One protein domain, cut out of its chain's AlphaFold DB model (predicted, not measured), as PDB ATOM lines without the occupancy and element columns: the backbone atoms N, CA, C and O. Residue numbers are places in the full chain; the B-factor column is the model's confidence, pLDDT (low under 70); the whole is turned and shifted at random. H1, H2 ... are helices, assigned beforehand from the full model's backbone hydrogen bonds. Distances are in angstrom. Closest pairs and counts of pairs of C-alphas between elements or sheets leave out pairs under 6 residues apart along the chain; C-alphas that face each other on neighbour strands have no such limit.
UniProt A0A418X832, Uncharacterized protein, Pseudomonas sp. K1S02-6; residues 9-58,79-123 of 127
ATOM      1  N   GLU A   9     207.117 216.033 150.137       90.69
ATOM      2  CA  GLU A   9     207.790 215.758 151.409       90.69
ATOM      3  C   GLU A   9     208.428 214.368 151.425       90.69
ATOM      4  O   GLU A   9     209.558 214.207 151.886       90.69
ATOM      5  N   GLU A  10     207.754 213.366 150.865       90.50
ATOM      6  CA  GLU A  10     208.278 212.013 150.734       90.50
ATOM      7  C   GLU A  10     209.498 211.980 149.810       90.50
ATOM      8  O   GLU A  10     210.502 211.343 150.145       90.50
ATOM      9  N   PHE A  11     209.470 212.705 148.687       88.31
ATOM     10  CA  PHE A  11     210.634 212.802 147.802       88.31
ATOM     11  C   PHE A  11     211.810 213.519 148.461       88.31
ATOM     12  O   PHE A  11     212.939 213.028 148.387       88.31
ATOM     13  N   ASN A  12     211.562 214.625 149.166       87.94
ATOM     14  CA  ASN A  12     212.590 215.320 149.939       87.94
ATOM     15  C   ASN A  12     213.168 214.423 151.044       87.94
ATOM     16  O   ASN A  12     214.387 214.352 151.228       87.94
ATOM     17  N   PHE A  13     212.321 213.675 151.752       89.25
ATOM     18  CA  PHE A  13     212.763 212.717 152.758       89.25
ATOM     19  C   PHE A  13     213.650 211.626 152.147       89.25
ATOM     20  O   PHE A  13     214.750 211.375 152.646       89.25
ATOM     21  N   LEU A  14     213.221 211.004 151.047       88.56
ATOM     22  CA  LEU A  14     214.003 209.972 150.367       88.56
ATOM     23  C   LEU A  14     215.345 210.521 149.874       88.56
ATOM     24  O   LEU A  14     216.386 209.921 150.140       88.56
ATOM     25  N   ALA A  15     215.343 211.683 149.224       85.69
ATOM     26  CA  ALA A  15     216.543 212.314 148.695       85.69
ATOM     27  C   ALA A  15     217.559 212.664 149.791       85.69
ATOM     28  O   ALA A  15     218.742 212.343 149.667       85.69
ATOM     29  N   HIS A  16     217.113 213.295 150.880       86.56
ATOM     30  CA  HIS A  16     218.017 213.851 151.887       86.56
ATOM     31  C   HIS A  16     218.297 212.908 153.054       86.56
ATOM     32  O   HIS A  16     219.421 212.872 153.548       86.56
ATOM     33  N   LYS A  17     217.299 212.151 153.523       88.69
ATOM     34  CA  LYS A  17     217.422 211.312 154.726       88.69
ATOM     35  C   LYS A  17     217.786 209.869 154.418       88.69
ATOM     36  O   LYS A  17     218.526 209.272 155.195       88.69
ATOM     37  N   VAL A  18     217.292 209.313 153.313       89.38
ATOM     38  CA  VAL A  18     217.555 207.911 152.952       89.38
ATOM     39  C   VAL A  18     218.767 207.803 152.035       89.38
ATOM     40  O   VAL A  18     219.719 207.093 152.346       89.38
ATOM     41  N   LEU A  19     218.756 208.542 150.927       86.25
ATOM     42  CA  LEU A  19     219.788 208.466 149.894       86.25
ATOM     43  C   LEU A  19     220.959 209.420 150.134       86.25
ATOM     44  O   LEU A  19     222.006 209.250 149.517       86.25
ATOM     45  N   ARG A  20     220.797 210.408 151.027       87.94
ATOM     46  CA  ARG A  20     221.833 211.393 151.390       87.94
ATOM     47  C   ARG A  20     222.419 212.109 150.170       87.94
ATOM     48  O   ARG A  20     223.616 212.380 150.101       87.94
ATOM     49  N   LEU A  21     221.573 212.438 149.195       83.00
ATOM     50  CA  LEU A  21     222.001 213.022 147.924       83.00
ATOM     51  C   LEU A  21     222.738 214.351 148.105       83.00
ATOM     52  O   LEU A  21     223.731 214.581 147.427       83.00
ATOM     53  N   SER A  22     222.333 215.177 149.070       80.69
ATOM     54  CA  SER A  22     223.032 216.432 149.388       80.69
ATOM     55  C   SER A  22     224.474 216.236 149.848       80.69
ATOM     56  O   SER A  22     225.266 217.166 149.774       80.69
ATOM     57  N   GLU A  23     224.817 215.048 150.340       85.81
ATOM     58  CA  GLU A  23     226.177 214.713 150.761       85.81
ATOM     59  C   GLU A  23     226.962 214.029 149.636       85.81
ATOM     60  O   GLU A  23     228.172 214.206 149.535       85.81
ATOM     61  N   LEU A  24     226.279 213.254 148.787       86.19
ATOM     62  CA  LEU A  24     226.904 212.459 147.729       86.19
ATOM     63  C   LEU A  24     227.093 213.229 146.417       86.19
ATOM     64  O   LEU A  24     228.134 213.085 145.783       86.19
ATOM     65  N   LEU A  25     226.120 214.045 145.998       83.75
ATOM     66  CA  LEU A  25     226.165 214.772 144.721       83.75
ATOM     67  C   LEU A  25     227.340 215.762 144.633       83.75
ATOM     68  O   LEU A  25     228.000 215.766 143.594       83.75
ATOM     69  N   PRO A  26     227.710 216.509 145.697       85.12
ATOM     70  CA  PRO A  26     228.905 217.357 145.677       85.12
ATOM     71  C   PRO A  26     230.224 216.603 145.468       85.12
ATOM     72  O   PRO A  26     231.207 217.199 145.034       85.12
ATOM     73  N   LEU A  27     230.266 215.299 145.767       86.56
ATOM     74  CA  LEU A  27     231.452 214.463 145.547       86.56
ATOM     75  C   LEU A  27     231.619 214.061 144.076       86.56
ATOM     76  O   LEU A  27     232.674 213.557 143.693       86.56
ATOM     77  N   LEU A  28     230.587 214.265 143.255       84.88
ATOM     78  CA  LEU A  28     230.581 213.938 141.838       84.88
ATOM     79  C   LEU A  28     230.797 215.227 141.028       84.88
ATOM     80  O   LEU A  28     229.924 216.097 141.031       84.88
ATOM     81  N   PRO A  29     231.919 215.366 140.293       83.12
ATOM     82  CA  PRO A  29     232.234 216.591 139.552       83.12
ATOM     83  C   PRO A  29     231.130 217.044 138.590       83.12
ATOM     84  O   PRO A  29     230.942 218.237 138.390       83.12
ATOM     85  N   GLU A  30     230.370 216.108 138.021       82.88
ATOM     86  CA  GLU A  30     229.295 216.397 137.066       82.88
ATOM     87  C   GLU A  30     227.978 216.846 137.722       82.88
ATOM     88  O   GLU A  30     227.092 217.329 137.022       82.88
ATOM     89  N   HIS A  31     227.842 216.704 139.045       84.94
ATOM     90  CA  HIS A  31     226.591 216.946 139.775       84.94
ATOM     91  C   HIS A  31     226.744 217.894 140.969       84.94
ATOM     92  O   HIS A  31     225.798 218.085 141.731       84.94
ATOM     93  N   HIS A  32     227.917 218.507 141.134       84.31
ATOM     94  CA  HIS A  32     228.218 219.394 142.258       84.31
ATOM     95  C   HIS A  32     227.314 220.634 142.344       84.31
ATOM     96  O   HIS A  32     227.227 221.253 143.400       84.31
ATOM     97  N   HIS A  33     226.658 221.002 141.240       83.88
ATOM     98  CA  HIS A  33     225.712 222.113 141.152       83.88
ATOM     99  C   HIS A  33     224.310 221.768 141.666       83.88
ATOM    100  O   HIS A  33     223.476 222.660 141.782       83.88
ATOM    101  N   ILE A  34     224.031 220.492 141.948       85.31
ATOM    102  CA  ILE A  34     222.732 220.035 142.442       85.31
ATOM    103  C   ILE A  34     222.766 220.020 143.965       85.31
ATOM    104  O   ILE A  34     223.255 219.074 144.588       85.31
ATOM    105  N   ASP A  35     222.218 221.071 144.562       86.25
ATOM    106  CA  ASP A  35     222.005 221.160 145.999       86.25
ATOM    107  C   ASP A  35     220.552 220.832 146.391       86.25
ATOM    108  O   ASP A  35     219.712 220.457 145.566       86.25
ATOM    109  N   ALA A  36     220.268 220.904 147.693       85.06
ATOM    110  CA  ALA A  36     218.948 220.593 148.228       85.06
ATOM    111  C   ALA A  36     217.871 221.603 147.812       85.06
ATOM    112  O   ALA A  36     216.719 221.217 147.617       85.06
ATOM    113  N   ASP A  37     218.235 222.876 147.667       88.00
ATOM    114  CA  ASP A  37     217.283 223.926 147.322       88.00
ATOM    115  C   ASP A  37     216.896 223.844 145.849       88.00
ATOM    116  O   ASP A  37     215.706 223.887 145.533       88.00
ATOM    117  N   LEU A  38     217.872 223.635 144.960       87.19
ATOM    118  CA  LEU A  38     217.619 223.371 143.550       87.19
ATOM    119  C   LEU A  38     216.757 222.121 143.393       87.19
ATOM    120  O   LEU A  38     215.780 222.144 142.650       87.19
ATOM    121  N   PHE A  39     217.071 221.054 144.132       86.00
ATOM    122  CA  PHE A  39     216.287 219.830 144.079       86.00
ATOM    123  C   PHE A  39     214.816 220.057 144.458       86.00
ATOM    124  O   PHE A  39     213.916 219.684 143.702       86.00
ATOM    125  N   ARG A  40     214.574 220.704 145.602       87.00
ATOM    126  CA  ARG A  40     213.222 221.009 146.075       87.00
ATOM    127  C   ARG A  40     212.470 221.902 145.089       87.00
ATOM    128  O   ARG A  40     211.328 221.598 144.757       87.00
ATOM    129  N   ALA A  41     213.115 222.955 144.590       89.94
ATOM    130  CA  ALA A  41     212.512 223.862 143.619       89.94
ATOM    131  C   ALA A  41     212.105 223.128 142.331       89.94
ATOM    132  O   ALA A  41     211.014 223.346 141.813       89.94
ATOM    133  N   THR A  42     212.941 222.211 141.834       88.44
ATOM    134  CA  THR A  42     212.592 221.396 140.664       88.44
ATOM    135  C   THR A  42     211.364 220.524 140.931       88.44
ATOM    136  O   THR A  42     210.469 220.475 140.089       88.44
ATOM    137  N   LEU A  43     211.264 219.881 142.100       88.06
ATOM    138  CA  LEU A  43     210.075 219.094 142.445       88.06
ATOM    139  C   LEU A  43     208.802 219.951 142.509       88.06
ATOM    140  O   LEU A  43     207.759 219.523 142.016       88.06
ATOM    141  N   GLU A  44     208.883 221.149 143.094       90.62
ATOM    142  CA  GLU A  44     207.760 222.088 143.207       90.62
ATOM    143  C   GLU A  44     207.240 222.506 141.821       90.62
ATOM    144  O   GLU A  44     206.045 222.382 141.550       90.62
ATOM    145  N   VAL A  45     208.135 222.891 140.902       90.06
ATOM    146  CA  VAL A  45     207.759 223.260 139.522       90.06
ATOM    147  C   VAL A  45     207.167 222.067 138.762       90.06
ATOM    148  O   VAL A  45     206.210 222.220 138.001       90.06
ATOM    149  N   GLY A  46     207.705 220.860 138.968       88.19
ATOM    150  CA  GLY A  46     207.151 219.639 138.376       88.19
ATOM    151  C   GLY A  46     205.741 219.338 138.884       88.19
ATOM    152  O   GLY A  46     204.854 218.977 138.104       88.19
ATOM    153  N   ALA A  47     205.512 219.521 140.187       89.75
ATOM    154  CA  ALA A  47     204.208 219.319 140.805       89.75
ATOM    155  C   ALA A  47     203.170 220.309 140.273       89.75
ATOM    156  O   ALA A  47     202.083 219.878 139.888       89.75
ATOM    157  N   GLU A  48     203.516 221.594 140.178       90.31
ATOM    158  CA  GLU A  48     202.643 222.634 139.623       90.31
ATOM    159  C   GLU A  48     202.271 222.332 138.168       90.31
ATOM    160  O   GLU A  48     201.087 222.245 137.839       90.31
ATOM    161  N   LEU A  49     203.261 222.050 137.306       89.31
ATOM    162  CA  LEU A  49     203.012 221.671 135.911       89.31
ATOM    163  C   LEU A  49     202.028 220.500 135.822       89.31
ATOM    164  O   LEU A  49     201.074 220.513 135.040       89.31
ATOM    165  N   THR A  50     202.256 219.483 136.644       88.44
ATOM    166  CA  THR A  50     201.437 218.278 136.649       88.44
ATOM    167  C   THR A  50     200.010 218.574 137.083       88.44
ATOM    168  O   THR A  50     199.065 218.163 136.416       88.44
ATOM    169  N   GLN A  51     199.838 219.285 138.189       88.75
ATOM    170  CA  GLN A  51     198.530 219.525 138.790       88.75
ATOM    171  C   GLN A  51     197.694 220.517 137.989       88.75
ATOM    172  O   GLN A  51     196.489 220.315 137.836       88.75
ATOM    173  N   GLU A  52     198.322 221.566 137.466       89.50
ATOM    174  CA  GLU A  52     197.613 222.651 136.798       89.50
ATOM    175  C   GLU A  52     197.395 222.395 135.309       89.50
ATOM    176  O   GLU A  52     196.376 222.813 134.761       89.50
ATOM    177  N   GLN A  53     198.328 221.705 134.646       90.31
ATOM    178  CA  GLN A  53     198.318 221.587 133.185       90.31
ATOM    179  C   GLN A  53     198.051 220.158 132.719       90.31
ATOM    180  O   GLN A  53     197.245 219.948 131.814       90.31
ATOM    181  N   LEU A  54     198.699 219.163 133.330       89.12
ATOM    182  CA  LEU A  54     198.649 217.783 132.836       89.12
ATOM    183  C   LEU A  54     197.449 216.997 133.380       89.12
ATOM    184  O   LEU A  54     196.741 216.323 132.631       89.12
ATOM    185  N   LEU A  55     197.174 217.112 134.679       89.06
ATOM    186  CA  LEU A  55     196.096 216.403 135.362       89.06
ATOM    187  C   LEU A  55     194.706 216.702 134.767       89.06
ATOM    188  O   LEU A  55     193.951 215.745 134.563       89.06
ATOM    189  N   PRO A  56     194.345 217.960 134.425       90.38
ATOM    190  CA  PRO A  56     193.053 218.250 133.801       90.38
ATOM    191  C   PRO A  56     192.878 217.597 132.425       90.38
ATOM    192  O   PRO A  56     191.751 217.289 132.037       90.38
ATOM    193  N   LEU A  57     193.979 217.368 131.702       90.50
ATOM    194  CA  LEU A  57     193.969 216.771 130.366       90.50
ATOM    195  C   LEU A  57     193.915 215.241 130.390       90.50
ATOM    196  O   LEU A  57     193.550 214.650 129.378       90.50
ATOM    197  N   ASN A  58     194.240 214.599 131.515       88.19
ATOM    198  CA  ASN A  58     194.353 213.141 131.616       88.19
ATOM    199  C   ASN A  58     193.056 212.430 131.174       88.19
ATOM    200  O   ASN A  58     193.063 211.605 130.264       88.19
ATOM    201  N   PHE A  79     196.995 218.585 124.465       90.81
ATOM    202  CA  PHE A  79     198.286 217.891 124.620       90.81
ATOM    203  C   PHE A  79     199.434 218.618 123.919       90.81
ATOM    204  O   PHE A  79     200.535 218.706 124.453       90.81
ATOM    205  N   LYS A  80     199.183 219.217 122.748       91.69
ATOM    206  CA  LYS A  80     200.208 219.986 122.025       91.69
ATOM    207  C   LYS A  80     200.680 221.219 122.803       91.69
ATOM    208  O   LYS A  80     201.863 221.548 122.760       91.69
ATOM    209  N   SER A  81     199.771 221.913 123.491       91.94
ATOM    210  CA  SER A  81     200.118 223.060 124.340       91.94
ATOM    211  C   SER A  81     200.819 222.621 125.621       91.94
ATOM    212  O   SER A  81     201.837 223.210 125.969       91.94
ATOM    213  N   ALA A  82     200.338 221.554 126.265       91.19
ATOM    214  CA  ALA A  82     200.985 220.982 127.443       91.19
ATOM    215  C   ALA A  82     202.416 220.512 127.134       91.19
ATOM    216  O   ALA A  82     203.348 220.858 127.853       91.19
ATOM    217  N   TYR A  83     202.614 219.818 126.009       90.19
ATOM    218  CA  TYR A  83     203.940 219.398 125.561       90.19
ATOM    219  C   TYR A  83     204.856 220.585 125.249       90.19
ATOM    220  O   TYR A  83     206.044 220.543 125.558       90.19
ATOM    221  N   ARG A  84     204.324 221.663 124.657       91.94
ATOM    222  CA  ARG A  84     205.112 222.881 124.431       91.94
ATOM    223  C   ARG A  84     205.616 223.462 125.751       91.94
ATOM    224  O   ARG A  84     206.803 223.740 125.842       91.94
ATOM    225  N   LEU A  85     204.751 223.584 126.755       91.38
ATOM    226  CA  LEU A  85     205.146 224.066 128.078       91.38
ATOM    227  C   LEU A  85     206.174 223.132 128.737       91.38
ATOM    228  O   LEU A  85     207.175 223.590 129.276       91.38
ATOM    229  N   PHE A  86     205.966 221.816 128.637       88.50
ATOM    230  CA  PHE A  86     206.920 220.814 129.112       88.50
ATOM    231  C   PHE A  86     208.304 220.983 128.457       88.50
ATOM    232  O   PHE A  86     209.331 220.970 129.134       88.50
ATOM    233  N   TYR A  87     208.336 221.198 127.142       89.94
ATOM    234  CA  TYR A  87     209.564 221.447 126.390       89.94
ATOM    235  C   TYR A  87     210.229 222.778 126.774       89.94
ATOM    236  O   TYR A  87     211.433 222.810 127.014       89.94
ATOM    237  N   GLU A  88     209.459 223.865 126.853       90.38
ATOM    238  CA  GLU A  88     209.953 225.210 127.188       90.38
ATOM    239  C   GLU A  88     210.524 225.284 128.610       90.38
ATOM    240  O   GLU A  88     211.520 225.968 128.832       90.38
ATOM    241  N   ASN A  89     209.973 224.501 129.541       87.69
ATOM    242  CA  ASN A  89     210.491 224.355 130.903       87.69
ATOM    243  C   ASN A  89     211.736 223.445 130.989       87.69
ATOM    244  O   ASN A  89     212.263 223.211 132.075       87.69
ATOM    245  N   GLY A  90     212.225 222.918 129.862       87.81
ATOM    246  CA  GLY A  90     213.482 222.171 129.785       87.81
ATOM    247  C   GLY A  90     213.421 220.740 130.322       87.81
ATOM    248  O   GLY A  90     214.469 220.103 130.455       87.81
ATOM    249  N   TRP A  91     212.228 220.208 130.604       86.88
ATOM    250  CA  TRP A  91     212.048 218.862 131.155       86.88
ATOM    251  C   TRP A  91     212.633 217.728 130.296       86.88
ATOM    252  O   TRP A  91     213.273 216.850 130.874       86.88
ATOM    253  N   PRO A  92     212.540 217.740 128.946       86.44
ATOM    254  CA  PRO A  92     213.174 216.707 128.117       86.44
ATOM    255  C   PRO A  92     214.697 216.614 128.290       86.44
ATOM    256  O   PRO A  92     215.299 215.603 127.938       86.44
ATOM    257  N   ALA A  93     215.328 217.679 128.792       88.38
ATOM    258  CA  ALA A  93     216.772 217.790 128.953       88.38
ATOM    259  C   ALA A  93     217.211 217.798 130.428       88.38
ATOM    260  O   ALA A  93     218.362 218.131 130.718       88.38
ATOM    261  N   LEU A  94     216.326 217.424 131.362       86.88
ATOM    262  CA  LEU A  94     216.598 217.462 132.804       86.88
ATOM    263  C   LEU A  94     217.880 216.689 133.163       86.88
ATOM    264  O   LEU A  94     218.763 217.193 133.853       86.88
ATOM    265  N   THR A  95     218.025 215.482 132.629       86.25
ATOM    266  CA  THR A  95     219.146 214.575 132.922       86.25
ATOM    267  C   THR A  95     220.256 214.613 131.880       86.25
ATOM    268  O   THR A  95     221.270 213.923 132.000       86.25
ATOM    269  N   VAL A  96     220.072 215.420 130.837       87.75
ATOM    270  CA  VAL A  96     221.069 215.610 129.789       87.75
ATOM    271  C   VAL A  96     222.262 216.377 130.386       87.75
ATOM    272  O   VAL A  96     222.048 217.328 131.142       87.75
ATOM    273  N   PRO A  97     223.520 215.998 130.085       86.81
ATOM    274  CA  PRO A  97     224.694 216.684 130.620       86.81
ATOM    275  C   PRO A  97     224.723 218.183 130.297       86.81
ATOM    276  O   PRO A  97     224.371 218.602 129.190       86.81
ATOM    277  N   LEU A  98     225.246 218.982 131.235       86.88
ATOM    278  CA  LEU A  98     225.435 220.430 131.054       86.88
ATOM    279  C   LEU A  98     226.271 220.758 129.802       86.88
ATOM    280  O   LEU A  98     226.000 221.735 129.110       86.88
ATOM    281  N   SER A  99     227.264 219.921 129.474       87.06
ATOM    282  CA  SER A  99     228.188 220.121 128.343       87.06
ATOM    283  C   SER A  99     227.517 220.132 126.968       87.06
ATOM    284  O   SER A  99     228.092 220.659 126.018       87.06
ATOM    285  N   ILE A 100     226.309 219.574 126.858       89.50
ATOM    286  CA  ILE A 100     225.510 219.560 125.627       89.50
ATOM    287  C   ILE A 100     224.163 220.283 125.796       89.50
ATOM    288  O   ILE A 100     223.261 220.096 124.984       89.50
ATOM    289  N   GLY A 101     224.039 221.134 126.823       84.31
ATOM    290  CA  GLY A 101     222.897 222.033 127.012       84.31
ATOM    291  C   GLY A 101     221.725 221.467 127.817       84.31
ATOM    292  O   GLY A 101     220.636 222.030 127.750       84.31
ATOM    293  N   GLY A 102     221.916 220.371 128.557       87.38
ATOM    294  CA  GLY A 102     220.921 219.886 129.519       87.38
ATOM    295  C   GLY A 102     221.051 220.516 130.905       87.38
ATOM    296  O   GLY A 102     221.837 221.441 131.093       87.38
ATOM    297  N   GLN A 103     220.292 220.009 131.881       85.94
ATOM    298  CA  GLN A 103     220.318 220.499 133.272       85.94
ATOM    299  C   GLN A 103     221.252 219.681 134.189       85.94
ATOM    300  O   GLN A 103     221.549 220.080 135.315       85.94
ATOM    301  N   GLY A 104     221.771 218.549 133.702       84.94
ATOM    302  CA  GLY A 104     222.792 217.752 134.381       84.94
ATOM    303  C   GLY A 104     222.306 216.984 135.609       84.94
ATOM    304  O   GLY A 104     223.143 216.591 136.425       84.94
ATOM    305  N   PHE A 105     220.993 216.765 135.762       83.44
ATOM    306  CA  PHE A 105     220.463 215.964 136.865       83.44
ATOM    307  C   PHE A 105     220.939 214.515 136.782       83.44
ATOM    308  O   PHE A 105     220.952 213.894 135.719       83.44
ATOM    309  N   HIS A 106     221.323 213.960 137.930       77.69
ATOM    310  CA  HIS A 106     221.771 212.579 138.001       77.69
ATOM    311  C   HIS A 106     220.584 211.622 137.804       77.69
ATOM    312  O   HIS A 106     219.664 211.600 138.617       77.69
ATOM    313  N   GLN A 107     220.626 210.799 136.753       68.12
ATOM    314  CA  GLN A 107     219.568 209.824 136.437       68.12
ATOM    315  C   GLN A 107     219.285 208.843 137.587       68.12
ATOM    316  O   GLN A 107     218.138 208.508 137.860       68.12
ATOM    317  N   GLY A 108     220.340 208.381 138.270       62.66
ATOM    318  CA  GLY A 108     220.226 207.457 139.402       62.66
ATOM    319  C   GLY A 108     219.878 208.134 140.727       62.66
ATOM    320  O   GLY A 108     219.673 207.451 141.728       62.66
ATOM    321  N   ALA A 109     219.830 209.468 140.767       60.50
ATOM    322  CA  ALA A 109     219.404 210.180 141.955       60.50
ATOM    323  C   ALA A 109     217.880 210.148 141.989       60.50
ATOM    324  O   ALA A 109     217.224 210.262 140.952       60.50
ATOM    325  N   ALA A 110     217.314 210.069 143.197       57.28
ATOM    326  CA  ALA A 110     215.877 210.247 143.391       57.28
ATOM    327  C   ALA A 110     215.351 211.499 142.684       57.28
ATOM    328  O   ALA A 110     214.193 211.525 142.309       57.28
ATOM    329  N   SER A 111     216.196 212.496 142.420       60.22
ATOM    330  CA  SER A 111     215.761 213.730 141.803       60.22
ATOM    331  C   SER A 111     215.185 213.610 140.399       60.22
ATOM    332  O   SER A 111     214.080 214.096 140.166       60.22
ATOM    333  N   ALA A 112     215.872 212.923 139.489       63.47
ATOM    334  CA  ALA A 112     215.351 212.686 138.147       63.47
ATOM    335  C   ALA A 112     214.148 211.730 138.176       63.47
ATOM    336  O   ALA A 112     213.139 211.988 137.530       63.47
ATOM    337  N   SER A 113     214.217 210.678 138.998       66.06
ATOM    338  CA  SER A 113     213.146 209.678 139.111       66.06
ATOM    339  C   SER A 113     211.848 210.249 139.695       66.06
ATOM    340  O   SER A 113     210.766 209.894 139.237       66.06
ATOM    341  N   SER A 114     211.937 211.142 140.683       67.44
ATOM    342  CA  SER A 114     210.785 211.833 141.270       67.44
ATOM    343  C   SER A 114     210.170 212.832 140.297       67.44
ATOM    344  O   SER A 114     208.951 212.902 140.195       67.44
ATOM    345  N   CYS A 115     210.989 213.569 139.540       66.56
ATOM    346  CA  CYS A 115     210.483 214.461 138.496       66.56
ATOM    347  C   CYS A 115     209.812 213.680 137.357       66.56
ATOM    348  O   CYS A 115     208.745 214.080 136.896       66.56
ATOM    349  N   ASP A 116     210.382 212.542 136.950       68.69
ATOM    350  CA  ASP A 116     209.768 211.629 135.982       68.69
ATOM    351  C   ASP A 116     208.455 211.044 136.510       68.69
ATOM    352  O   ASP A 116     207.473 210.949 135.775       68.69
ATOM    353  N   GLU A 117     208.390 210.655 137.783       71.25
ATOM    354  CA  GLU A 117     207.143 210.161 138.360       71.25
ATOM    355  C   GLU A 117     206.064 211.249 138.359       71.25
ATOM    356  O   GLU A 117     204.955 211.020 137.864       71.25
ATOM    357  N   ILE A 118     206.416 212.440 138.853       75.12
ATOM    358  CA  ILE A 118     205.520 213.590 138.915       75.12
ATOM    359  C   ILE A 118     205.031 213.951 137.512       75.12
ATOM    360  O   ILE A 118     203.826 213.962 137.298       75.12
ATOM    361  N   CYS A 119     205.915 214.182 136.545       64.69
ATOM    362  CA  CYS A 119     205.513 214.715 135.244       64.69
ATOM    363  C   CYS A 119     205.007 213.641 134.269       64.69
ATOM    364  O   CYS A 119     204.083 213.904 133.503       64.69
ATOM    365  N   LEU A 120     205.589 212.437 134.266       64.81
ATOM    366  CA  LEU A 120     205.383 211.455 133.190       64.81
ATOM    367  C   LEU A 120     204.542 210.248 133.594       64.81
ATOM    368  O   LEU A 120     203.876 209.677 132.731       64.81
ATOM    369  N   ARG A 121     204.584 209.823 134.863       59.88
ATOM    370  CA  ARG A 121     203.850 208.627 135.322       59.88
ATOM    371  C   ARG A 121     202.518 208.950 135.979       59.88
ATOM    372  O   ARG A 121     201.595 208.145 135.890       59.88
ATOM    373  N   SER A 122     202.408 210.109 136.623       58.84
ATOM    374  CA  SER A 122     201.149 210.538 137.239       58.84
ATOM    375  C   SER A 122     200.111 211.019 136.208       58.84
ATOM    376  O   SER A 122     198.917 211.093 136.508       58.84
ATOM    377  N   THR A 123     200.549 211.317 134.977       57.62
ATOM    378  CA  THR A 123     199.699 211.772 133.870       57.62
ATOM    379  C   THR A 123     200.067 211.072 132.564       57.62
ATOM    380  O   THR A 123     201.141 210.501 132.428       57.62
TER     381      THR A 123
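Overview. This is residues 9 to 58 and 79 to 123 of the 127 residues of an uncharacterized protein of Pseudomonas sp. K1S02-6 (UniProt A0A418X832). Long helix H3 has H5 side by side with it, H4 along its last part, and H1 along the first part of H5; H1, H3 and H5 form a bundle. H2 makes a corner with H1. The printed part, 95 residues with five named helices, H1 to H5, is all helix and compact: radius of gyration of the C-alphas 13.5 A, spans 40 by 31 by 18 A.

Arrangement. H1, residues 9 to 18, touches residues 110 to 114 alone of H5, residues 110 to 121, opposite ways; the closest C-alphas, Ala 15 and Ala 110, are 5.7 A apart. H2, residues 21 to 27, only just touches H1, with 3 pairs of C-alphas within 8 A, only at the corner; closest are Ala 15 and Leu 21, 5.6 A. H3, residues 36 to 58, touches H5 at a shallow tilt of 9 degrees, the same way; closest C-alphas Thr 50 and Cys 119, 5.6 A. H4, residues 79 to 88, touches residues 49 to 57 alone of H3, opposite ways; closest C-alphas Gln 53 and Ala 82, 6.4 A. Every O i to N i+4 pair is within hydrogen-bond range in H1, H4 and H5, against 16 of 19 in H3 and 1 of 3 in H2, which has 2 of 4 O i to N i+3 pairs within range.

Along the chain. H1 begins at C-alpha 9 (207.790, 215.758, 151.409). H3, 30.6 A long, has a kink of 37 degrees near residue 51. H5 ends at C-alpha 121 (203.850, 208.627, 135.322).

Size, cuts and confidence. The farthest C-alphas, Leu 27 and Leu 57, are 40.5 A apart. Residues 59 to 78 are not printed; C-alphas 58 and 79 are 9.3 A apart across the cut. The link H4 to H5 is long, 21 residues. pLDDT is under 70 in residues 107 to 116 and 119 to 123.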